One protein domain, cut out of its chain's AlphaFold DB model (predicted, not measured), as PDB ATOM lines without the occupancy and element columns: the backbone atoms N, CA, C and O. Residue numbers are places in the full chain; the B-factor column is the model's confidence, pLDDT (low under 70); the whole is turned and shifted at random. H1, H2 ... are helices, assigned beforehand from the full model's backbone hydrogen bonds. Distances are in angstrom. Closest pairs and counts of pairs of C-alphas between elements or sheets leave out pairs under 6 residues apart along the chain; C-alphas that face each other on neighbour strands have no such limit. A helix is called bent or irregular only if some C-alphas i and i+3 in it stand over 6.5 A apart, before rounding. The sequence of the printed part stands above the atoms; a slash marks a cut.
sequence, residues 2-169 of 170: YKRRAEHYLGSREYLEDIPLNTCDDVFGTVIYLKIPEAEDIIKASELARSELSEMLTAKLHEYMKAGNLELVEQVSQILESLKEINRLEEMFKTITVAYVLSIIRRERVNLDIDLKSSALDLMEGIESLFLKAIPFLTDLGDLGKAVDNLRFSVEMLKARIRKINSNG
ATOM      1  N   TYR A   2      -2.126  -3.359  33.658       58.69
ATOM      2  CA  TYR A   2      -1.378  -3.336  34.928       58.69
ATOM      3  C   TYR A   2      -1.394  -4.674  35.667       58.69
ATOM      4  O   TYR A   2      -0.379  -5.058  36.222       58.69
ATOM      5  N   LYS A   3      -2.486  -5.450  35.583       61.31
ATOM      6  CA  LYS A   3      -2.533  -6.825  36.108       61.31
ATOM      7  C   LYS A   3      -1.431  -7.727  35.530       61.31
ATOM      8  O   LYS A   3      -0.760  -8.380  36.308       61.31
ATOM      9  N   ARG A   4      -1.197  -7.735  34.208       66.56
ATOM     10  CA  ARG A   4      -0.144  -8.568  33.584       66.56
ATOM     11  C   ARG A   4       1.266  -8.073  33.922       66.56
ATOM     12  O   ARG A   4       2.132  -8.892  34.198       66.56
ATOM     13  N   ARG A   5       1.489  -6.749  33.934       65.62
ATOM     14  CA  ARG A   5       2.767  -6.146  34.375       65.62
ATOM     15  C   ARG A   5       3.054  -6.468  35.838       65.62
ATOM     16  O   ARG A   5       4.157  -6.876  36.158       65.62
ATOM     17  N   ALA A   6       2.046  -6.362  36.695       65.69
ATOM     18  CA  ALA A   6       2.129  -6.708  38.103       65.69
ATOM     19  C   ALA A   6       2.328  -8.213  38.338       65.69
ATOM     20  O   ALA A   6       3.141  -8.590  39.167       65.69
ATOM     21  N   GLU A   7       1.630  -9.078  37.598       70.62
ATOM     22  CA  GLU A   7       1.823 -10.536  37.630       70.62
ATOM     23  C   GLU A   7       3.238 -10.931  37.212       70.62
ATOM     24  O   GLU A   7       3.843 -11.797  37.839       70.62
ATOM     25  N   HIS A   8       3.777 -10.292  36.174       69.31
ATOM     26  CA  HIS A   8       5.156 -10.520  35.780       69.31
ATOM     27  C   HIS A   8       6.132  -9.967  36.823       69.31
ATOM     28  O   HIS A   8       7.018 -10.698  37.244       69.31
ATOM     29  N   TYR A   9       5.933  -8.737  37.302       65.50
ATOM     30  CA  TYR A   9       6.746  -8.144  38.368       65.50
ATOM     31  C   TYR A   9       6.766  -9.021  39.635       65.50
ATOM     32  O   TYR A   9       7.817  -9.200  40.242       65.50
ATOM     33  N   LEU A  10       5.639  -9.644  39.998       70.12
ATOM     34  CA  LEU A  10       5.561 -10.628  41.087       70.12
ATOM     35  C   LEU A  10       6.421 -11.874  40.830       70.12
ATOM     36  O   LEU A  10       7.003 -12.415  41.769       70.12
ATOM     37  N   GLY A  11       6.492 -12.335  39.579       65.94
ATOM     38  CA  GLY A  11       7.228 -13.538  39.189       65.94
ATOM     39  C   GLY A  11       8.726 -13.333  38.943       65.94
ATOM     40  O   GLY A  11       9.497 -14.254  39.201       65.94
ATOM     41  N   SER A  12       9.145 -12.164  38.451       67.44
ATOM     42  CA  SER A  12      10.529 -11.900  38.019       67.44
ATOM     43  C   SER A  12      11.234 -10.780  38.777       67.44
ATOM     44  O   SER A  12      12.458 -10.720  38.742       67.44
ATOM     45  N   ARG A  13      10.495  -9.896  39.467       58.06
ATOM     46  CA  ARG A  13      11.013  -8.669  40.108       58.06
ATOM     47  C   ARG A  13      11.753  -7.706  39.160       58.06
ATOM     48  O   ARG A  13      12.375  -6.759  39.633       58.06
ATOM     49  N   GLU A  14      11.662  -7.899  37.846       54.25
ATOM     50  CA  GLU A  14      12.258  -7.013  36.841       54.25
ATOM     51  C   GLU A  14      11.236  -5.980  36.344       54.25
ATOM     52  O   GLU A  14      10.046  -6.272  36.169       54.25
ATOM     53  N   TYR A  15      11.699  -4.745  36.117       52.88
ATOM     54  CA  TYR A  15      10.896  -3.713  35.465       52.88
ATOM     55  C   TYR A  15      10.757  -4.041  33.985       52.88
ATOM     56  O   TYR A  15      11.725  -4.042  33.235       52.88
ATOM     57  N   LEU A  16       9.526  -4.291  33.558       50.88
ATOM     58  CA  LEU A  16       9.226  -4.500  32.153       50.88
ATOM     59  C   LEU A  16       8.994  -3.166  31.459       50.88
ATOM     60  O   LEU A  16       7.870  -2.652  31.428       50.88
ATOM     61  N   GLU A  17      10.062  -2.655  30.864       48.06
ATOM     62  CA  GLU A  17       9.991  -1.675  29.779       48.06
ATOM     63  C   GLU A  17       9.377  -2.301  28.498       48.06
ATOM     64  O   GLU A  17       8.918  -1.580  27.616       48.06
ATOM     65  N   ASP A  18       9.238  -3.638  28.451       42.94
ATOM     66  CA  ASP A  18       8.867  -4.423  27.261       42.94
ATOM     67  C   ASP A  18       7.388  -4.863  27.146       42.94
ATOM     68  O   ASP A  18       7.036  -5.568  26.197       42.94
ATOM     69  N   ILE A  19       6.481  -4.498  28.070       43.69
ATOM     70  CA  ILE A  19       5.046  -4.836  27.909       43.69
ATOM     71  C   ILE A  19       4.284  -3.674  27.246       43.69
ATOM     72  O   ILE A  19       4.024  -2.671  27.914       43.69
ATOM     73  N   PRO A  20       3.842  -3.811  25.976       42.44
ATOM     74  CA  PRO A  20       3.165  -2.739  25.249       42.44
ATOM     75  C   PRO A  20       1.815  -2.344  25.867       42.44
ATOM     76  O   PRO A  20       1.002  -3.194  26.250       42.44
ATOM     77  N   LEU A  21       1.581  -1.027  25.917       43.16
ATOM     78  CA  LEU A  21       0.358  -0.372  26.385       43.16
ATOM     79  C   LEU A  21      -0.795  -0.594  25.398       43.16
ATOM     80  O   LEU A  21      -0.897   0.108  24.400       43.16
ATOM     81  N   ASN A  22      -1.670  -1.567  25.672       41.91
ATOM     82  CA  ASN A  22      -2.944  -1.725  24.960       41.91
ATOM     83  C   ASN A  22      -4.119  -1.380  25.888       41.91
ATOM     84  O   ASN A  22      -4.275  -1.947  26.969       41.91
ATOM     85  N   THR A  23      -4.965  -0.467  25.417       41.62
ATOM     86  CA  THR A  23      -5.953   0.353  26.146       41.62
ATOM     87  C   THR A  23      -7.242  -0.356  26.595       41.62
ATOM     88  O   THR A  23      -8.148   0.288  27.111       41.62
ATOM     89  N   CYS A  24      -7.377  -1.673  26.411       37.84
ATOM     90  CA  CYS A  24      -8.661  -2.372  26.613       37.84
ATOM     91  C   CYS A  24      -8.851  -3.055  27.984       37.84
ATOM     92  O   CYS A  24      -9.944  -3.537  28.265       37.84
ATOM     93  N   ASP A  25      -7.836  -3.091  28.854       41.31
ATOM     94  CA  ASP A  25      -7.892  -3.808  30.145       41.31
ATOM     95  C   ASP A  25      -7.989  -2.884  31.388       41.31
ATOM     96  O   ASP A  25      -7.911  -3.363  32.527       41.31
ATOM     97  N   ASP A  26      -8.085  -1.564  31.206       49.09
ATOM     98  CA  ASP A  26      -7.866  -0.588  32.288       49.09
ATOM     99  C   ASP A  26      -8.904  -0.634  33.410       49.09
ATOM    100  O   ASP A  26      -8.563  -0.378  34.560       49.09
ATOM    101  N   VAL A  27     -10.125  -1.101  33.138       44.69
ATOM    102  CA  VAL A  27     -11.196  -1.176  34.147       44.69
ATOM    103  C   VAL A  27     -10.786  -2.026  35.362       44.69
ATOM    104  O   VAL A  27     -11.078  -1.665  36.499       44.69
ATOM    105  N   PHE A  28     -10.053  -3.126  35.160       41.12
ATOM    106  CA  PHE A  28      -9.578  -3.965  36.269       41.12
ATOM    107  C   PHE A  28      -8.366  -3.376  36.995       41.12
ATOM    108  O   PHE A  28      -8.226  -3.599  38.195       41.12
ATOM    109  N   GLY A  29      -7.499  -2.638  36.292       43.00
ATOM    110  CA  GLY A  29      -6.403  -1.893  36.913       43.00
ATOM    111  C   GLY A  29      -6.972  -0.854  37.871       43.00
ATOM    112  O   GLY A  29      -6.726  -0.940  39.071       43.00
ATOM    113  N   THR A  30      -7.842   0.023  37.360       45.22
ATOM    114  CA  THR A  30      -8.553   1.068  38.114       45.22
ATOM    115  C   THR A  30      -9.255   0.516  39.358       45.22
ATOM    116  O   THR A  30      -9.090   1.069  40.435       45.22
ATOM    117  N   VAL A  31      -9.959  -0.620  39.266       44.75
ATOM    118  CA  VAL A  31     -10.664  -1.229  40.416       44.75
ATOM    119  C   VAL A  31      -9.717  -1.814  41.479       44.75
ATOM    120  O   VAL A  31     -10.065  -1.849  42.660       44.75
ATOM    121  N   ILE A  32      -8.522  -2.274  41.096       46.59
ATOM    122  CA  ILE A  32      -7.530  -2.828  42.033       46.59
ATOM    123  C   ILE A  32      -6.798  -1.707  42.791       46.59
ATOM    124  O   ILE A  32      -6.549  -1.866  43.987       46.59
ATOM    125  N   TYR A  33      -6.543  -0.558  42.149       48.81
ATOM    126  CA  TYR A  33      -5.983   0.636  42.803       48.81
ATOM    127  C   TYR A  33      -6.849   1.136  43.971       48.81
ATOM    128  O   TYR A  33      -6.319   1.470  45.028       48.81
ATOM    129  N   LEU A  34      -8.179   1.061  43.841       49.94
ATOM    130  CA  LEU A  34      -9.151   1.498  44.861       49.94
ATOM    131  C   LEU A  34      -9.081   0.722  46.194       49.94
ATOM    132  O   LEU A  34      -9.758   1.069  47.161       49.94
ATOM    133  N   LYS A  35      -8.288  -0.355  46.285       65.69
ATOM    134  CA  LYS A  35      -8.080  -1.103  47.540       65.69
ATOM    135  C   LYS A  35      -7.115  -0.388  48.495       65.69
ATOM    136  O   LYS A  35      -7.098  -0.702  49.694       65.69
ATOM    137  N   ILE A  36      -6.322   0.560  47.986       78.44
ATOM    138  CA  ILE A  36      -5.409   1.387  48.775       78.44
ATOM    139  C   ILE A  36      -5.724   2.866  48.517       78.44
ATOM    140  O   ILE A  36      -5.109   3.447  47.627       78.44
ATOM    141  N   PRO A  37      -6.662   3.483  49.270       84.00
ATOM    142  CA  PRO A  37      -7.045   4.879  49.053       84.00
ATOM    143  C   PRO A  37      -5.853   5.840  49.056       84.00
ATOM    144  O   PRO A  37      -5.773   6.716  48.209       84.00
ATOM    145  N   GLU A  38      -4.859   5.607  49.917       88.31
ATOM    146  CA  GLU A  38      -3.657   6.442  49.972       88.31
ATOM    147  C   GLU A  38      -2.833   6.377  48.675       88.31
ATOM    148  O   GLU A  38      -2.227   7.368  48.282       88.31
ATOM    149  N   ALA A  39      -2.817   5.233  47.983       86.94
ATOM    150  CA  ALA A  39      -2.133   5.107  46.698       86.94
ATOM    151  C   ALA A  39      -2.899   5.818  45.573       86.94
ATOM    152  O   ALA A  39      -2.284   6.418  44.697       86.94
ATOM    153  N   GLU A  40      -4.232   5.795  45.613       86.00
ATOM    154  CA  GLU A  40      -5.065   6.572  44.691       86.00
ATOM    155  C   GLU A  40      -4.860   8.081  44.890       86.00
ATOM    156  O   GLU A  40      -4.707   8.813  43.912       86.00
ATOM    157  N   ASP A  41      -4.798   8.540  46.141       90.06
ATOM    158  CA  ASP A  41      -4.554   9.946  46.464       90.06
ATOM    159  C   ASP A  41      -3.159  10.405  46.011       90.06
ATOM    160  O   ASP A  41      -3.022  11.520  45.512       90.06
ATOM    161  N   ILE A  42      -2.136   9.544  46.121       92.56
ATOM    162  CA  ILE A  42      -0.793   9.805  45.571       92.56
ATOM    163  C   ILE A  42      -0.863  10.028  44.058       92.56
ATOM    164  O   ILE A  42      -0.317  11.015  43.580       92.56
ATOM    165  N   ILE A  43      -1.560   9.159  43.313       90.00
ATOM    166  CA  ILE A  43      -1.697   9.302  41.854       90.00
ATOM    167  C   ILE A  43      -2.449  10.577  41.484       90.00
ATOM    168  O   ILE A  43      -2.010  11.329  40.624       90.00
ATOM    169  N   LYS A  44      -3.573  10.869  42.142       90.31
ATOM    170  CA  LYS A  44      -4.336  12.087  41.837       90.31
ATOM    171  C   LYS A  44      -3.525  13.346  42.123       90.31
ATOM    172  O   LYS A  44      -3.545  14.282  41.325       90.31
ATOM    173  N   ALA A  45      -2.809  13.374  43.247       92.06
ATOM    174  CA  ALA A  45      -1.953  14.498  43.600       92.06
ATOM    175  C   ALA A  45      -0.759  14.626  42.638       92.06
ATOM    176  O   ALA A  45      -0.426  15.744  42.241       92.06
ATOM    177  N   SER A  46      -0.157  13.507  42.212       92.94
ATOM    178  CA  SER A  46       0.944  13.509  41.241       92.94
ATOM    179  C   SER A  46       0.495  14.006  39.869       92.94
ATOM    180  O   SER A  46       1.153  14.859  39.274       92.94
ATOM    181  N   GLU A  47      -0.652  13.527  39.386       90.81
ATOM    182  CA  GLU A  47      -1.237  13.913  38.102       90.81
ATOM    183  C   GLU A  47      -1.618  15.398  38.076       90.81
ATOM    184  O   GLU A  47      -1.364  16.072  37.072       90.81
ATOM    185  N   LEU A  48      -2.166  15.921  39.181       92.31
ATOM    186  CA  LEU A  48      -2.486  17.340  39.330       92.31
ATOM    187  C   LEU A  48      -1.216  18.197  39.311       92.31
ATOM    188  O   LEU A  48      -1.091  19.073  38.458       92.31
ATOM    189  N   ALA A  49      -0.244  17.894  40.180       94.06
ATOM    190  CA  ALA A  49       1.007  18.648  40.264       94.06
ATOM    191  C   ALA A  49       1.765  18.651  38.927       94.06
ATOM    192  O   ALA A  49       2.277  19.684  38.497       94.06
ATOM    193  N   ARG A  50       1.809  17.504  38.236       93.38
ATOM    194  CA  ARG A  50       2.434  17.377  36.914       93.38
ATOM    195  C   ARG A  50       1.720  18.224  35.861       93.38
ATOM    196  O   ARG A  50       2.392  18.883  35.069       93.38
ATOM    197  N   SER A  51       0.389  18.178  35.828       91.94
ATOM    198  CA  SER A  51      -0.409  18.944  34.864       91.94
ATOM    199  C   SER A  51      -0.211  20.443  35.070       91.94
ATOM    200  O   SER A  51       0.142  21.140  34.122       91.94
ATOM    201  N   GLU A  52      -0.310  20.911  36.314       93.81
ATOM    202  CA  GLU A  52      -0.092  22.318  36.658       93.81
ATOM    203  C   GLU A  52       1.336  22.773  36.323       93.81
ATOM    204  O   GLU A  52       1.514  23.780  35.641       93.81
ATOM    205  N   LEU A  53       2.366  21.997  36.696       93.62
ATOM    206  CA  LEU A  53       3.758  22.282  36.313       93.62
ATOM    207  C   LEU A  53       3.917  22.420  34.800       93.62
ATOM    208  O   LEU A  53       4.530  23.376  34.325       93.62
ATOM    209  N   SER A  54       3.372  21.467  34.045       94.62
ATOM    210  CA  SER A  54       3.463  21.441  32.587       94.62
ATOM    211  C   SER A  54       2.808  22.671  31.962       94.62
ATOM    212  O   SER A  54       3.420  23.342  31.128       94.62
ATOM    213  N   GLU A  55       1.588  23.006  32.382       94.50
ATOM    214  CA  GLU A  55       0.837  24.150  31.862       94.50
ATOM    215  C   GLU A  55       1.548  25.471  32.157       94.50
ATOM    216  O   GLU A  55       1.776  26.282  31.253       94.50
ATOM    217  N   MET A  56       1.968  25.664  33.407       94.44
ATOM    218  CA  MET A  56       2.613  26.894  33.845       94.44
ATOM    219  C   MET A  56       3.978  27.107  33.178       94.44
ATOM    220  O   MET A  56       4.273  28.204  32.696       94.44
ATOM    221  N   LEU A  57       4.803  26.059  33.094       95.06
ATOM    222  CA  LEU A  57       6.098  26.125  32.416       95.06
ATOM    223  C   LEU A  57       5.933  26.311  30.906       95.06
ATOM    224  O   LEU A  57       6.686  27.073  30.304       95.06
ATOM    225  N   THR A  58       4.923  25.697  30.289       95.62
ATOM    226  CA  THR A  58       4.619  25.899  28.863       95.62
ATOM    227  C   THR A  58       4.185  27.338  28.582       95.62
ATOM    228  O   THR A  58       4.588  27.923  27.573       95.62
ATOM    229  N   ALA A  59       3.399  27.955  29.469       94.62
ATOM    230  CA  ALA A  59       3.055  29.371  29.354       94.62
ATOM    231  C   ALA A  59       4.315  30.254  29.417       94.62
ATOM    232  O   ALA A  59       4.516  31.108  28.549       94.62
ATOM    233  N   LYS A  60       5.215  29.984  30.371       94.44
ATOM    234  CA  LYS A  60       6.491  30.705  30.509       94.44
ATOM    235  C   LYS A  60       7.428  30.510  29.326       94.44
ATOM    236  O   LYS A  60       8.027  31.476  28.858       94.44
ATOM    237  N   LEU A  61       7.502  29.297  28.789       96.19
ATOM    238  CA  LEU A  61       8.273  28.994  27.589       96.19
ATOM    239  C   LEU A  61       7.842  29.896  26.423       96.19
ATOM    240  O   LEU A  61       8.680  30.542  25.796       96.19
ATOM    241  N   HIS A  62       6.533  30.012  26.178       95.44
ATOM    242  CA  HIS A  62       6.003  30.886  25.130       95.44
ATOM    243  C   HIS A  62       6.288  32.373  25.383       95.44
ATOM    244  O   HIS A  62       6.552  33.110  24.429       95.44
ATOM    245  N   GLU A  63       6.239  32.831  26.637       95.81
ATOM    246  CA  GLU A  63       6.613  34.204  27.003       95.81
ATOM    247  C   GLU A  63       8.081  34.491  26.662       95.81
ATOM    248  O   GLU A  63       8.373  35.472  25.969       95.81
ATOM    249  N   TYR A  64       9.004  33.614  27.066       96.44
ATOM    250  CA  TYR A  64      10.433  33.785  26.798       96.44
ATOM    251  C   TYR A  64      10.779  33.666  25.312       96.44
ATOM    252  O   TYR A  64      11.603  34.440  24.819       96.44
ATOM    253  N   MET A  65      10.100  32.783  24.572       95.25
ATOM    254  CA  MET A  65      10.240  32.693  23.117       95.25
ATOM    255  C   MET A  65       9.835  33.998  22.425       95.25
ATOM    256  O   MET A  65      10.565  34.488  21.566       95.25
ATOM    257  N   LYS A  66       8.699  34.597  22.812       96.56
ATOM    258  CA  LYS A  66       8.246  35.885  22.257       96.56
ATOM    259  C   LYS A  66       9.191  37.034  22.605       96.56
ATOM    260  O   LYS A  66       9.365  37.937  21.794       96.56
ATOM    261  N   ALA A  67       9.797  36.993  23.790       95.81
ATOM    262  CA  ALA A  67      10.785  37.971  24.231       95.81
ATOM    263  C   ALA A  67      12.181  37.767  23.607       95.81
ATOM    264  O   ALA A  67      13.052  38.615  23.786       95.81
ATOM    265  N   GLY A  68      12.415  36.657  22.895       95.81
ATOM    266  CA  GLY A  68      13.715  36.323  22.307       95.81
ATOM    267  C   GLY A  68      14.778  35.899  23.328       95.81
ATOM    268  O   GLY A  68      15.964  35.906  23.003       95.81
ATOM    269  N   ASN A  69      14.386  35.532  24.552       95.62
ATOM    270  CA  ASN A  69      15.324  35.114  25.593       95.62
ATOM    271  C   ASN A  69      15.619  33.609  25.491       95.62
ATOM    272  O   ASN A  69      15.015  32.793  26.187       95.62
ATOM    273  N   LEU A  70      16.538  33.252  24.592       93.62
ATOM    274  CA  LEU A  70      16.870  31.858  24.273       93.62
ATOM    275  C   LEU A  70      17.440  31.073  25.464       93.62
ATOM    276  O   LEU A  70      17.182  29.879  25.572       93.62
ATOM    277  N   GLU A  71      18.156  31.735  26.375       96.12
ATOM    278  CA  GLU A  71      18.731  31.087  27.559       96.12
ATOM    279  C   GLU A  71      17.631  30.574  28.500       96.12
ATOM    280  O   GLU A  71      17.645  29.417  28.917       96.12
ATOM    281  N   LEU A  72      16.623  31.405  28.785       95.81
ATOM    282  CA  LEU A  72      15.489  30.993  29.617       95.81
ATOM    283  C   LEU A  72      14.604  29.955  28.916       95.81
ATOM    284  O   LEU A  72      14.055  29.073  29.575       95.81
ATOM    285  N   VAL A  73      14.488  30.025  27.585       96.06
ATOM    286  CA  VAL A  73      13.790  28.998  26.793       96.06
ATOM    287  C   VAL A  73      14.455  27.634  26.965       96.06
ATOM    288  O   VAL A  73      13.759  26.641  27.180       96.06
ATOM    289  N   GLU A  74      15.787  27.575  26.908       96.06
ATOM    290  CA  GLU A  74      16.532  26.329  27.086       96.06
ATOM    291  C   GLU A  74      16.347  25.763  28.499       96.06
ATOM    292  O   GLU A  74      16.006  24.588  28.649       96.06
ATOM    293  N   GLN A  75      16.476  26.603  29.531       95.94
ATOM    294  CA  GLN A  75      16.300  26.181  30.925       95.94
ATOM    295  C   GLN A  75      14.893  25.618  31.184       95.94
ATOM    296  O   GLN A  75      14.752  24.523  31.729       95.94
ATOM    297  N   VAL A  76      13.839  26.315  30.741       96.38
ATOM    298  CA  VAL A  76      12.451  25.847  30.912       96.38
ATOM    299  C   VAL A  76      12.195  24.559  30.123       96.38
ATOM    300  O   VAL A  76      11.536  23.650  30.631       96.38
ATOM    301  N   SER A  77      12.755  24.435  28.916       95.62
ATOM    302  CA  SER A  77      12.629  23.219  28.101       95.62
ATOM    303  C   SER A  77      13.256  22.000  28.780       95.62
ATOM    304  O   SER A  77      12.662  20.925  28.766       95.62
ATOM    305  N   GLN A  78      14.415  22.152  29.428       95.44
ATOM    306  CA  GLN A  78      15.059  21.064  30.179       95.44
ATOM    307  C   GLN A  78      14.218  20.604  31.383       95.44
ATOM    308  O   GLN A  78      14.173  19.411  31.703       95.44
ATOM    309  N   ILE A  79      13.516  21.532  32.040       95.19
ATOM    310  CA  ILE A  79      12.591  21.201  33.132       95.19
ATOM    311  C   ILE A  79      11.376  20.441  32.584       95.19
ATOM    312  O   ILE A  79      11.006  19.408  33.140       95.19
ATOM    313  N   LEU A  80      10.797  20.889  31.467       94.31
ATOM    314  CA  LEU A  80       9.688  20.193  30.805       94.31
ATOM    315  C   LEU A  80      10.086  18.787  30.323       94.31
ATOM    316  O   LEU A  80       9.316  17.845  30.488       94.31
ATOM    317  N   GLU A  81      11.297  18.611  29.792       94.31
ATOM    318  CA  GLU A  81      11.832  17.301  29.386       94.31
ATOM    319  C   GLU A  81      11.883  16.327  30.577       94.31
ATOM    320  O   GLU A  81      11.562  15.143  30.449       94.31
ATOM    321  N   SER A  82      12.200  16.846  31.767       93.19
ATOM    322  CA  SER A  82      12.271  16.067  33.006       93.19
ATOM    323  C   SER A  82      10.902  15.548  33.482       93.19
ATOM    324  O   SER A  82      10.856  14.622  34.290       93.19
ATOM    325  N   LEU A  83       9.777  16.048  32.946       91.38
ATOM    326  CA  LEU A  83       8.442  15.482  33.214       91.38
ATOM    327  C   LEU A  83       8.299  14.043  32.694       91.38
ATOM    328  O   LEU A  83       7.485  13.280  33.217       91.38
ATOM    329  N   LYS A  84       9.100  13.637  31.695       90.19
ATOM    330  CA  LYS A  84       9.120  12.249  31.201       90.19
ATOM    331  C   LYS A  84       9.521  11.264  32.297       90.19
ATOM    332  O   LYS A  84       8.943  10.183  32.382       90.19
ATOM    333  N   GLU A  85      10.455  11.657  33.160       92.00
ATOM    334  CA  GLU A  85      10.881  10.829  34.286       92.00
ATOM    335  C   GLU A  85       9.761  10.675  35.322       92.00
ATOM    336  O   GLU A  85       9.538   9.577  35.821       92.00
ATOM    337  N   ILE A  86       8.965  11.720  35.567       93.25
ATOM    338  CA  ILE A  86       7.794  11.621  36.458       93.25
ATOM    339  C   ILE A  86       6.770  10.631  35.924       93.25
ATOM    340  O   ILE A  86       6.252   9.822  36.686       93.25
ATOM    341  N   ASN A  87       6.508  10.645  34.615       88.94
ATOM    342  CA  ASN A  87       5.615   9.662  34.001       88.94
ATOM    343  C   ASN A  87       6.132   8.233  34.210       88.94
ATOM    344  O   ASN A  87       5.351   7.340  34.532       88.94
ATOM    345  N   ARG A  88       7.447   8.021  34.081       90.56
ATOM    346  CA  ARG A  88       8.082   6.722  34.336       90.56
ATOM    347  C   ARG A  88       7.915   6.282  35.796       90.56
ATOM    348  O   ARG A  88       7.524   5.141  36.042       90.56
ATOM    349  N   LEU A  89       8.171   7.178  36.750       92.56
ATOM    350  CA  LEU A  89       8.024   6.921  38.188       92.56
ATOM    351  C   LEU A  89       6.565   6.642  38.580       92.56
ATOM    352  O   LEU A  89       6.294   5.725  39.354       92.56
ATOM    353  N   GLU A  90       5.616   7.378  38.002       90.25
ATOM    354  CA  GLU A  90       4.185   7.176  38.231       90.25
ATOM    355  C   GLU A  90       3.732   5.802  37.723       90.25
ATOM    356  O   GLU A  90       3.053   5.067  38.437       90.25
ATOM    357  N   GLU A  91       4.169   5.401  36.527       85.81
ATOM    358  CA  GLU A  91       3.903   4.074  35.962       85.81
ATOM    359  C   GLU A  91       4.480   2.934  36.810       85.81
ATOM    360  O   GLU A  91       3.867   1.870  36.971       85.81
ATOM    361  N   MET A  92       5.665   3.161  37.371       85.81
ATOM    362  CA  MET A  92       6.332   2.251  38.292       85.81
ATOM    363  C   MET A  92       5.538   2.096  39.594       85.81
ATOM    364  O   MET A  92       5.200   0.970  39.974       85.81
ATOM    365  N   PHE A  93       5.145   3.205  40.222       89.44
ATOM    366  CA  PHE A  93       4.312   3.193  41.423       89.44
ATOM    367  C   PHE A  93       2.935   2.549  41.169       89.44
ATOM    368  O   PHE A  93       2.487   1.696  41.947       89.44
ATOM    369  N   LYS A  94       2.297   2.852  40.027       85.31
ATOM    370  CA  LYS A  94       1.063   2.196  39.564       85.31
ATOM    371  C   LYS A  94       1.259   0.676  39.453       85.31
ATOM    372  O   LYS A  94       0.433  -0.109  39.923       85.31
ATOM    373  N   THR A  95       2.349   0.217  38.854       82.06
ATOM    374  CA  THR A  95       2.593  -1.224  38.672       82.06
ATOM    375  C   THR A  95       2.800  -1.943  40.006       82.06
ATOM    376  O   THR A  95       2.166  -2.974  40.253       82.06
ATOM    377  N   ILE A  96       3.625  -1.379  40.893       84.69
ATOM    378  CA  ILE A  96       3.911  -1.959  42.211       84.69
ATOM    379  C   ILE A  96       2.657  -2.007  43.080       84.69
ATOM    380  O   ILE A  96       2.398  -3.019  43.729       84.69
ATOM    381  N   THR A  97       1.828  -0.963  43.050       84.69
ATOM    382  CA  THR A  97       0.566  -0.932  43.802       84.69
ATOM    383  C   THR A  97      -0.361  -2.082  43.398       84.69
ATOM    384  O   THR A  97      -0.939  -2.751  44.256       84.69
ATOM    385  N   VAL A  98      -0.470  -2.388  42.101       80.94
ATOM    386  CA  VAL A  98      -1.273  -3.534  41.639       80.94
ATOM    387  C   VAL A  98      -0.634  -4.858  42.038       80.94
ATOM    388  O   VAL A  98      -1.352  -5.759  42.473       80.94
ATOM    389  N   ALA A  99       0.693  -4.985  41.939       79.69
ATOM    390  CA  ALA A  99       1.415  -6.181  42.377       79.69
ATOM    391  C   ALA A  99       1.189  -6.459  43.865       79.69
ATOM    392  O   ALA A  99       0.888  -7.588  44.247       79.69
ATOM    393  N   TYR A 100       1.228  -5.409  44.682       82.31
ATOM    394  CA  TYR A 100       0.961  -5.465  46.111       82.31
ATOM    395  C   TYR A 100      -0.443  -5.995  46.420       82.31
ATOM    396  O   TYR A 100      -0.624  -6.907  47.222       82.31
ATOM    397  N   VAL A 101      -1.470  -5.467  45.751       78.44
ATOM    398  CA  VAL A 101      -2.844  -5.940  45.972       78.44
ATOM    399  C   VAL A 101      -3.025  -7.378  45.471       78.44
ATOM    400  O   VAL A 101      -3.717  -8.175  46.110       78.44
ATOM    401  N   LEU A 102      -2.398  -7.739  44.349       75.94
ATOM    402  CA  LEU A 102      -2.449  -9.100  43.813       75.94
ATOM    403  C   LEU A 102      -1.774 -10.118  44.739       75.94
ATOM    404  O   LEU A 102      -2.356 -11.185  44.944       75.94
ATOM    405  N   SER A 103      -0.615  -9.798  45.327       78.12
ATOM    406  CA  SER A 103       0.066 -10.703  46.263       78.12
ATOM    407  C   SER A 103      -0.798 -10.983  47.495       78.12
ATOM    408  O   SER A 103      -0.927 -12.139  47.902       78.12
ATOM    409  N   ILE A 104      -1.494  -9.963  48.015       76.25
ATOM    410  CA  ILE A 104      -2.450 -10.107  49.123       76.25
ATOM    411  C   ILE A 104      -3.612 -11.026  48.732       76.25
ATOM    412  O   ILE A 104      -3.937 -11.960  49.467       76.25
ATOM    413  N   ILE A 105      -4.240 -10.795  47.571       75.31
ATOM    414  CA  ILE A 105      -5.378 -11.604  47.097       75.31
ATOM    415  C   ILE A 105      -4.968 -13.070  46.910       75.31
ATOM    416  O   ILE A 105      -5.726 -13.976  47.260       75.31
ATOM    417  N   ARG A 106      -3.770 -13.308  46.368       76.94
ATOM    418  CA  ARG A 106      -3.240 -14.648  46.080       76.94
ATOM    419  C   ARG A 106      -2.572 -15.320  47.272       76.94
ATOM    420  O   ARG A 106      -2.239 -16.498  47.179       76.94
ATOM    421  N   ARG A 107      -2.409 -14.601  48.388       73.62
ATOM    422  CA  ARG A 107      -1.663 -15.052  49.573       73.62
ATOM    423  C   ARG A 107      -0.225 -15.460  49.230       73.62
ATOM    424  O   ARG A 107       0.322 -16.394  49.816       73.62
ATOM    425  N   GLU A 108       0.379 -14.770  48.267       76.44
ATOM    426  CA  GLU A 108       1.779 -14.970  47.901       76.44
ATOM    427  C   GLU A 108       2.678 -14.382  48.999       76.44
ATOM    428  O   GLU A 108       2.464 -13.264  49.462       76.44
ATOM    429  N   ARG A 109       3.704 -15.128  49.428       66.94
ATOM    430  CA  ARG A 109       4.671 -14.670  50.444       66.94
ATOM    431  C   ARG A 109       5.748 -13.778  49.823       66.94
ATOM    432  O   ARG A 109       6.935 -14.080  49.904       66.94
ATOM    433  N   VAL A 110       5.329 -12.698  49.174       73.38
ATOM    434  CA  VAL A 110       6.226 -11.710  48.570       73.38
ATOM    435  C   VAL A 110       6.125 -10.428  49.388       73.38
ATOM    436  O   VAL A 110       5.068  -9.804  49.435       73.38
ATOM    437  N   ASN A 111       7.220 -10.036  50.041       75.75
ATOM    438  CA  ASN A 111       7.278  -8.746  50.721       75.75
ATOM    439  C   ASN A 111       7.439  -7.641  49.667       75.75
ATOM    440  O   ASN A 111       8.513  -7.509  49.077       75.75
ATOM    441  N   LEU A 112       6.347  -6.917  49.418       83.62
ATOM    442  CA  LEU A 112       6.273  -5.756  48.527       83.62
ATOM    443  C   LEU A 112       6.083  -4.440  49.301       83.62
ATOM    444  O   LEU A 112       5.916  -3.390  48.688       83.62
ATOM    445  N   ASP A 113       6.106  -4.470  50.638       85.31
ATOM    446  CA  ASP A 113       5.937  -3.268  51.466       85.31
ATOM    447  C   ASP A 113       7.054  -2.252  51.213       85.31
ATOM    448  O   ASP A 113       6.815  -1.043  51.168       85.31
ATOM    449  N   ILE A 114       8.284  -2.752  51.053       86.69
ATOM    450  CA  ILE A 114       9.458  -1.924  50.766       86.69
ATOM    451  C   ILE A 114       9.320  -1.298  49.381       86.69
ATOM    452  O   ILE A 114       9.472  -0.086  49.273       86.69
ATOM    453  N   ASP A 115       8.971  -2.093  48.367       87.88
ATOM    454  CA  ASP A 115       8.846  -1.634  46.980       87.88
ATOM    455  C   ASP A 115       7.723  -0.600  46.829       87.88
ATOM    456  O   ASP A 115       7.882   0.426  46.165       87.88
ATOM    457  N   LEU A 116       6.579  -0.833  47.484       89.25
ATOM    458  CA  LEU A 116       5.448   0.095  47.475       89.25
ATOM    459  C   LEU A 116       5.816   1.423  48.142       89.25
ATOM    460  O   LEU A 116       5.477   2.494  47.644       89.25
ATOM    461  N   LYS A 117       6.543   1.358  49.261       91.31
ATOM    462  CA  LYS A 117       7.019   2.547  49.966       91.31
ATOM    463  C   LYS A 117       8.072   3.309  49.160       91.31
ATOM    464  O   LYS A 117       8.002   4.533  49.119       91.31
ATOM    465  N   SER A 118       9.062   2.623  48.590       92.44
ATOM    466  CA  SER A 118      10.150   3.274  47.855       92.44
ATOM    467  C   SER A 118       9.629   3.930  46.586       92.44
ATOM    468  O   SER A 118       9.886   5.103  46.380       92.44
ATOM    469  N   SER A 119       8.790   3.238  45.812       93.62
ATOM    470  CA  SER A 119       8.219   3.811  44.586       93.62
ATOM    471  C   SER A 119       7.311   5.020  44.837       93.62
ATOM    472  O   SER A 119       7.310   5.953  44.037       93.62
ATOM    473  N   ALA A 120       6.583   5.053  45.961       94.38
ATOM    474  CA  ALA A 120       5.833   6.239  46.382       94.38
ATOM    475  C   ALA A 120       6.751   7.427  46.724       94.38
ATOM    476  O   ALA A 120       6.445   8.566  46.371       94.38
ATOM    477  N   LEU A 121       7.867   7.162  47.415       96.50
ATOM    478  CA  LEU A 121       8.863   8.178  47.762       96.50
ATOM    479  C   LEU A 121       9.577   8.707  46.519       96.50
ATOM    480  O   LEU A 121       9.661   9.918  46.366       96.50
ATOM    481  N   ASP A 122      10.004   7.828  45.613       96.44
ATOM    482  CA  ASP A 122      10.683   8.215  44.375       96.44
ATOM    483  C   ASP A 122       9.802   9.156  43.536       96.44
ATOM    484  O   ASP A 122      10.265  10.189  43.054       96.44
ATOM    485  N   LEU A 123       8.504   8.841  43.400       96.12
ATOM    486  CA  LEU A 123       7.543   9.690  42.690       96.12
ATOM    487  C   LEU A 123       7.389  11.070  43.352       96.12
ATOM    488  O   LEU A 123       7.400  12.093  42.663       96.12
ATOM    489  N   MET A 124       7.260  11.105  44.680       97.62
ATOM    490  CA  MET A 124       7.162  12.349  45.447       97.62
ATOM    491  C   MET A 124       8.425  13.199  45.308       97.62
ATOM    492  O   MET A 124       8.331  14.375  44.964       97.62
ATOM    493  N   GLU A 125       9.602  12.610  45.511       97.19
ATOM    494  CA  GLU A 125      10.890  13.297  45.389       97.19
ATOM    495  C   GLU A 125      11.126  13.811  43.964       97.19
ATOM    496  O   GLU A 125      11.626  14.924  43.781       97.19
ATOM    497  N   GLY A 126      10.711  13.051  42.947       96.62
ATOM    498  CA  GLY A 126      10.745  13.489  41.554       96.62
ATOM    499  C   GLY A 126       9.922  14.760  41.328       96.62
ATOM    500  O   GLY A 126      10.425  15.733  40.756       96.62
ATOM    501  N   ILE A 127       8.676  14.778  41.808       96.56
ATOM    502  CA  ILE A 127       7.784  15.938  41.674       96.56
ATOM    503  C   ILE A 127       8.305  17.132  42.473       96.56
ATOM    504  O   ILE A 127       8.342  18.244  41.947       96.56
ATOM    505  N   GLU A 128       8.769  16.922  43.704       96.06
ATOM    506  CA  GLU A 128       9.360  17.984  44.522       96.06
ATOM    507  C   GLU A 128      10.604  18.591  43.874       96.06
ATOM    508  O   GLU A 128      10.762  19.811  43.842       96.06
ATOM    509  N   SER A 129      11.475  17.754  43.309       96.00
ATOM    510  CA  SER A 129      12.669  18.204  42.593       96.00
ATOM    511  C   SER A 129      12.304  19.085  41.399       96.00
ATOM    512  O   SER A 129      12.912  20.140  41.198       96.00
ATOM    513  N   LEU A 130      11.278  18.707  40.628       94.75
ATOM    514  CA  LEU A 130      10.795  19.537  39.525       94.75
ATOM    515  C   LEU A 130      10.152  20.830  39.995       94.75
ATOM    516  O   LEU A 130      10.437  21.881  39.426       94.75
ATOM    517  N   PHE A 131       9.332  20.760  41.039       95.38
ATOM    518  CA  PHE A 131       8.730  21.931  41.655       95.38
ATOM    519  C   PHE A 131       9.804  22.948  42.051       95.38
ATOM    520  O   PHE A 131       9.754  24.093  41.610       95.38
ATOM    521  N   LEU A 132      10.837  22.516  42.779       95.25
ATOM    522  CA  LEU A 132      11.939  23.383  43.205       95.25
ATOM    523  C   LEU A 132      12.706  23.994  42.026       95.25
ATOM    524  O   LEU A 132      13.061  25.171  42.071       95.25
ATOM    525  N   LYS A 133      12.938  23.220  40.959       95.00
ATOM    526  CA  LYS A 133      13.565  23.723  39.726       95.00
ATOM    527  C   LYS A 133      12.682  24.726  38.986       95.00
ATOM    528  O   LYS A 133      13.214  25.609  38.325       95.00
ATOM    529  N   ALA A 134      11.361  24.596  39.085       93.69
ATOM    530  CA  ALA A 134      10.405  25.458  38.405       93.69
ATOM    531  C   ALA A 134      10.200  26.809  39.113       93.69
ATOM    532  O   ALA A 134       9.959  27.801  38.429       93.69
ATOM    533  N   ILE A 135      10.345  26.876  40.445       94.56
ATOM    534  CA  ILE A 135      10.111  28.091  41.261       94.56
ATOM    535  C   ILE A 135      10.667  29.387  40.640       94.56
ATOM    536  O   ILE A 135       9.913  30.358  40.583       94.56
ATOM    537  N   PRO A 136      11.920  29.458  40.139       94.31
ATOM    538  CA  PRO A 136      12.472  30.702  39.591       94.31
ATOM    539  C   PRO A 136      11.712  31.264  38.380       94.31
ATOM    540  O   PRO A 136      11.830  32.451  38.081       94.31
ATOM    541  N   PHE A 137      10.952  30.424  37.676       92.88
ATOM    542  CA  PHE A 137      10.232  30.780  36.453       92.88
ATOM    543  C   PHE A 137       8.745  31.043  36.703       92.88
ATOM    544  O   PHE A 137       8.061  31.610  35.849       92.88
ATOM    545  N   LEU A 138       8.222  30.634  37.860       90.88
ATOM    546  CA  LEU A 138       6.799  30.665  38.166       90.88
ATOM    547  C   LEU A 138       6.448  31.868  39.046       90.88
ATOM    548  O   LEU A 138       7.143  32.194  40.002       90.88
ATOM    549  N   THR A 139       5.352  32.547  38.706       82.94
ATOM    550  CA  THR A 139       4.894  33.765  39.400       82.94
ATOM    551  C   THR A 139       3.797  33.506  40.428       82.94
ATOM    552  O   THR A 139       3.608  34.321  41.326       82.94
ATOM    553  N   ASP A 140       3.080  32.394  40.295       86.75
ATOM    554  CA  ASP A 140       2.070  31.919  41.237       86.75
ATOM    555  C   ASP A 140       2.408  30.466  41.578       86.75
ATOM    556  O   ASP A 140       2.736  29.694  40.689       86.75
ATOM    557  N   LEU A 141       2.408  30.110  42.857       90.19
ATOM    558  CA  LEU A 141       2.731  28.761  43.327       90.19
ATOM    559  C   LEU A 141       1.602  28.178  44.182       90.19
ATOM    560  O   LEU A 141       1.799  27.124  44.775       90.19
ATOM    561  N   GLY A 142       0.463  28.867  44.313       89.88
ATOM    562  CA  GLY A 142      -0.564  28.522  45.295       89.88
ATOM    563  C   GLY A 142      -1.121  27.113  45.102       89.88
ATOM    564  O   GLY A 142      -0.980  26.261  45.983       89.88
ATOM    565  N   ASP A 143      -1.716  26.864  43.937       88.19
ATOM    566  CA  ASP A 143      -2.339  25.572  43.625       88.19
ATOM    567  C   ASP A 143      -1.290  24.461  43.479       88.19
ATOM    568  O   ASP A 143      -1.425  23.400  44.095       88.19
ATOM    569  N   LEU A 144      -0.163  24.770  42.831       91.62
ATOM    570  CA  LEU A 144       0.930  23.821  42.644       91.62
ATOM    571  C   LEU A 144       1.568  23.394  43.970       91.62
ATOM    572  O   LEU A 144       1.786  22.208  44.213       91.62
ATOM    573  N   GLY A 145       1.827  24.347  44.865       93.75
ATOM    574  CA  GLY A 145       2.338  24.068  46.205       93.75
ATOM    575  C   GLY A 145       1.369  23.199  47.004       93.75
ATOM    576  O   GLY A 145       1.786  22.232  47.639       93.75
ATOM    577  N   LYS A 146       0.063  23.465  46.896       94.19
ATOM    578  CA  LYS A 146      -0.976  22.648  47.532       94.19
ATOM    579  C   LYS A 146      -1.021  21.227  46.966       94.19
ATOM    580  O   LYS A 146      -1.195  20.283  47.734       94.19
ATOM    581  N   ALA A 147      -0.859  21.048  45.655       93.19
ATOM    582  CA  ALA A 147      -0.799  19.726  45.035       93.19
ATOM    583  C   ALA A 147       0.420  18.921  45.528       93.19
ATOM    584  O   ALA A 147       0.277  17.753  45.894       93.19
ATOM    585  N   VAL A 148       1.591  19.560  45.623       95.69
ATOM    586  CA  VAL A 148       2.823  18.949  46.155       95.69
ATOM    587  C   VAL A 148       2.689  18.597  47.641       95.69
ATOM    588  O   VAL A 148       3.069  17.503  48.056       95.69
ATOM    589  N   ASP A 149       2.099  19.471  48.457       95.75
ATOM    590  CA  ASP A 149       1.883  19.187  49.880       95.75
ATOM    591  C   ASP A 149       0.851  18.070  50.103       95.75
ATOM    592  O   ASP A 149       1.033  17.223  50.983       95.75
ATOM    593  N   ASN A 150      -0.194  18.002  49.274       94.50
ATOM    594  CA  ASN A 150      -1.130  16.878  49.289       94.50
ATOM    595  C   ASN A 150      -0.423  15.560  48.947       94.50
ATOM    596  O   ASN A 150      -0.662  14.552  49.609       94.50
ATOM    597  N   LEU A 151       0.475  15.566  47.957       95.94
ATOM    598  CA  LEU A 151       1.275  14.396  47.601       95.94
ATOM    599  C   LEU A 151       2.130  13.920  48.785       95.94
ATOM    600  O   LEU A 151       2.069  12.742  49.143       95.94
ATOM    601  N   ARG A 152       2.853  14.834  49.448       96.12
ATOM    602  CA  ARG A 152       3.628  14.539  50.669       96.12
ATOM    603  C   ARG A 152       2.770  13.891  51.746       96.12
ATOM    604  O   ARG A 152       3.145  12.870  52.325       96.12
ATOM    605  N   PHE A 153       1.603  14.476  52.006       96.56
ATOM    606  CA  PHE A 153       0.673  13.968  53.005       96.56
ATOM    607  C   PHE A 153       0.204  12.543  52.674       96.56
ATOM    608  O   PHE A 153       0.273  11.659  53.531       96.56
ATOM    609  N   SER A 154      -0.200  12.287  51.428       94.62
ATOM    610  CA  SER A 154      -0.662  10.967  50.984       94.62
ATOM    611  C   SER A 154       0.434   9.899  51.068       94.62
ATOM    612  O   SER A 154       0.168   8.771  51.491       94.62
ATOM    613  N   VAL A 155       1.690  10.251  50.766       95.94
ATOM    614  CA  VAL A 155       2.841   9.346  50.939       95.94
ATOM    615  C   VAL A 155       3.081   9.001  52.409       95.94
ATOM    616  O   VAL A 155       3.296   7.830  52.740       95.94
ATOM    617  N   GLU A 156       3.003   9.969  53.324       95.94
ATOM    618  CA  GLU A 156       3.124   9.680  54.759       95.94
ATOM    619  C   GLU A 156       1.979   8.800  55.277       95.94
ATOM    620  O   GLU A 156       2.212   7.880  56.070       95.94
ATOM    621  N   MET A 157       0.757   9.011  54.784       94.00
ATOM    622  CA  MET A 157      -0.395   8.169  55.109       94.00
ATOM    623  C   MET A 157      -0.201   6.727  54.622       94.00
ATOM    624  O   MET A 157      -0.407   5.782  55.394       94.00
ATOM    625  N   LEU A 158       0.297   6.537  53.394       91.69
ATOM    626  CA  LEU A 158       0.640   5.215  52.863       91.69
ATOM    627  C   LEU A 158       1.713   4.527  53.725       91.69
ATOM    628  O   LEU A 158       1.559   3.367  54.119       91.69
ATOM    629  N   LYS A 159       2.776   5.254  54.096       91.75
ATOM    630  CA  LYS A 159       3.836   4.753  54.991       91.75
ATOM    631  C   LYS A 159       3.277   4.320  56.344       91.75
ATOM    632  O   LYS A 159       3.693   3.286  56.871       91.75
ATOM    633  N   ALA A 160       2.364   5.094  56.922       89.88
ATOM    634  CA  ALA A 160       1.730   4.765  58.195       89.88
ATOM    635  C   ALA A 160       0.861   3.502  58.091       89.88
ATOM    636  O   ALA A 160       0.898   2.654  58.986       89.88
ATOM    637  N   ARG A 161       0.126   3.337  56.985       86.75
ATOM    638  CA  ARG A 161      -0.680   2.140  56.717       86.75
ATOM    639  C   ARG A 161       0.172   0.877  56.637       86.75
ATOM    640  O   ARG A 161      -0.142  -0.101  57.313       86.75
ATOM    641  N   ILE A 162       1.264   0.910  55.876       84.06
ATOM    642  CA  ILE A 162       2.183  -0.231  55.734       84.06
ATOM    643  C   ILE A 162       2.756  -0.651  57.100       84.06
ATOM    644  O   ILE A 162       2.820  -1.838  57.417       84.06
ATOM    645  N   ARG A 163       3.106   0.311  57.971       83.56
ATOM    646  CA  ARG A 163       3.564   0.002  59.341       83.56
ATOM    647  C   ARG A 163       2.490  -0.699  60.175       83.56
ATOM    648  O   ARG A 163       2.819  -1.637  60.898       83.56
ATOM    649  N   LYS A 164       1.224  -0.267  60.084       79.38
ATOM    650  CA  LYS A 164       0.097  -0.886  60.813       79.38
ATOM    651  C   LYS A 164      -0.171  -2.324  60.371       79.38
ATOM    652  O   LYS A 164      -0.466  -3.166  61.207       79.38
ATOM    653  N   ILE A 165      -0.062  -2.607  59.072       72.81
ATOM    654  CA  ILE A 165      -0.225  -3.971  58.545       72.81
ATOM    655  C   ILE A 165       0.839  -4.898  59.145       72.81
ATOM    656  O   ILE A 165       0.503  -5.982  59.610       72.81
ATOM    657  N   ASN A 166       2.089  -4.436  59.223       64.44
ATOM    658  CA  ASN A 166       3.196  -5.204  59.794       64.44
ATOM    659  C   ASN A 166       3.094  -5.413  61.311       64.44
ATOM    660  O   ASN A 166       3.459  -6.471  61.801       64.44
ATOM    661  N   SER A 167       2.571  -4.434  62.052       65.94
ATOM    662  CA  SER A 167       2.429  -4.521  63.518       65.94
ATOM    663  C   SER A 167       1.201  -5.308  63.989       65.94
ATOM    664  O   SER A 167       1.176  -5.745  65.130       65.94
ATOM    665  N   ASN A 168       0.200  -5.515  63.126       56.81
ATOM    666  CA  ASN A 168      -0.952  -6.390  63.399       56.81
ATOM    667  C   ASN A 168      -0.768  -7.825  62.857       56.81
ATOM    668  O   ASN A 168      -1.678  -8.644  62.985       56.81
ATOM    669  N   GLY A 169       0.344  -8.096  62.164       48.16
ATOM    670  CA  GLY A 169       0.715  -9.421  61.655       48.16
ATOM    671  C   GLY A 169       1.600 -10.234  62.608       48.16
ATOM    672  O   GLY A 169       1.917 -11.379  62.281       48.16
TER     673      GLY A 169
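Overview. This is residues 2 to 169 of the 170 residues of an uncharacterized protein of Metallosphaera prunae (UniProt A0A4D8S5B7). A long bundle of helices lies side by side: H3, H6 and H7 make three of its rods, and H4 and H5, following end to end, make the fourth. H1 and H2 cross H5 on the outside of the bundle, joined by a long loop. The 168 printed residues hold seven named helices, H1 to H7 in chain order, and no named strand; the class is all helix. The outline is elongated, 60 by 34 by 24 A, and only just compact, close to loose, with a radius of gyration of the C-alphas of 18.0 A.

Along the chain. H3, residues 37 to 67, is the longest helix at 45.0 A, beginning at C-alpha 37 (-7.045, 4.879, 49.053). H4 spans residues 70 to 81 and H5 residues 83 to 106, 34.8 A. H6, residues 113 to 137, measures 37.5 A and is irregular: C-alphas 133 and 136 are 7.1 A apart. H7, residues 142 to 167, measures 37.9 A and ends at C-alpha 167 (2.429, -4.521, 63.518). H1 is residues 2 to 12, H2 residues 26 to 33.

Arrangement. H3 touches H7 at a shallow tilt of 25 degrees, opposite ways, closest at the C-alphas of Ala 45 and Leu 151, 5.1 A. H5 and H6 form a hairpin, closest at the C-alphas of Phe 93 and Ser 119, 5.1 A. H1 touches residues 94 to 103 of H5, about perpendicular at 75 degrees, the C-alphas of Ala 6 and Ala 99 being closest at 4.4 A. Every O i to N i+4 pair is within hydrogen-bond range in H1, H2, H3, H4, H5 and H7; in H6, 19 of 21.

Size, cuts and confidence. The C-alphas of Gly 68 and Gly 169 are farthest apart, 61.7 A. The printed part has no cut; the link from H1 to H2 is long. Mean pLDDT of the printed part is 82.1, with residues 11 to 35 among those under 70.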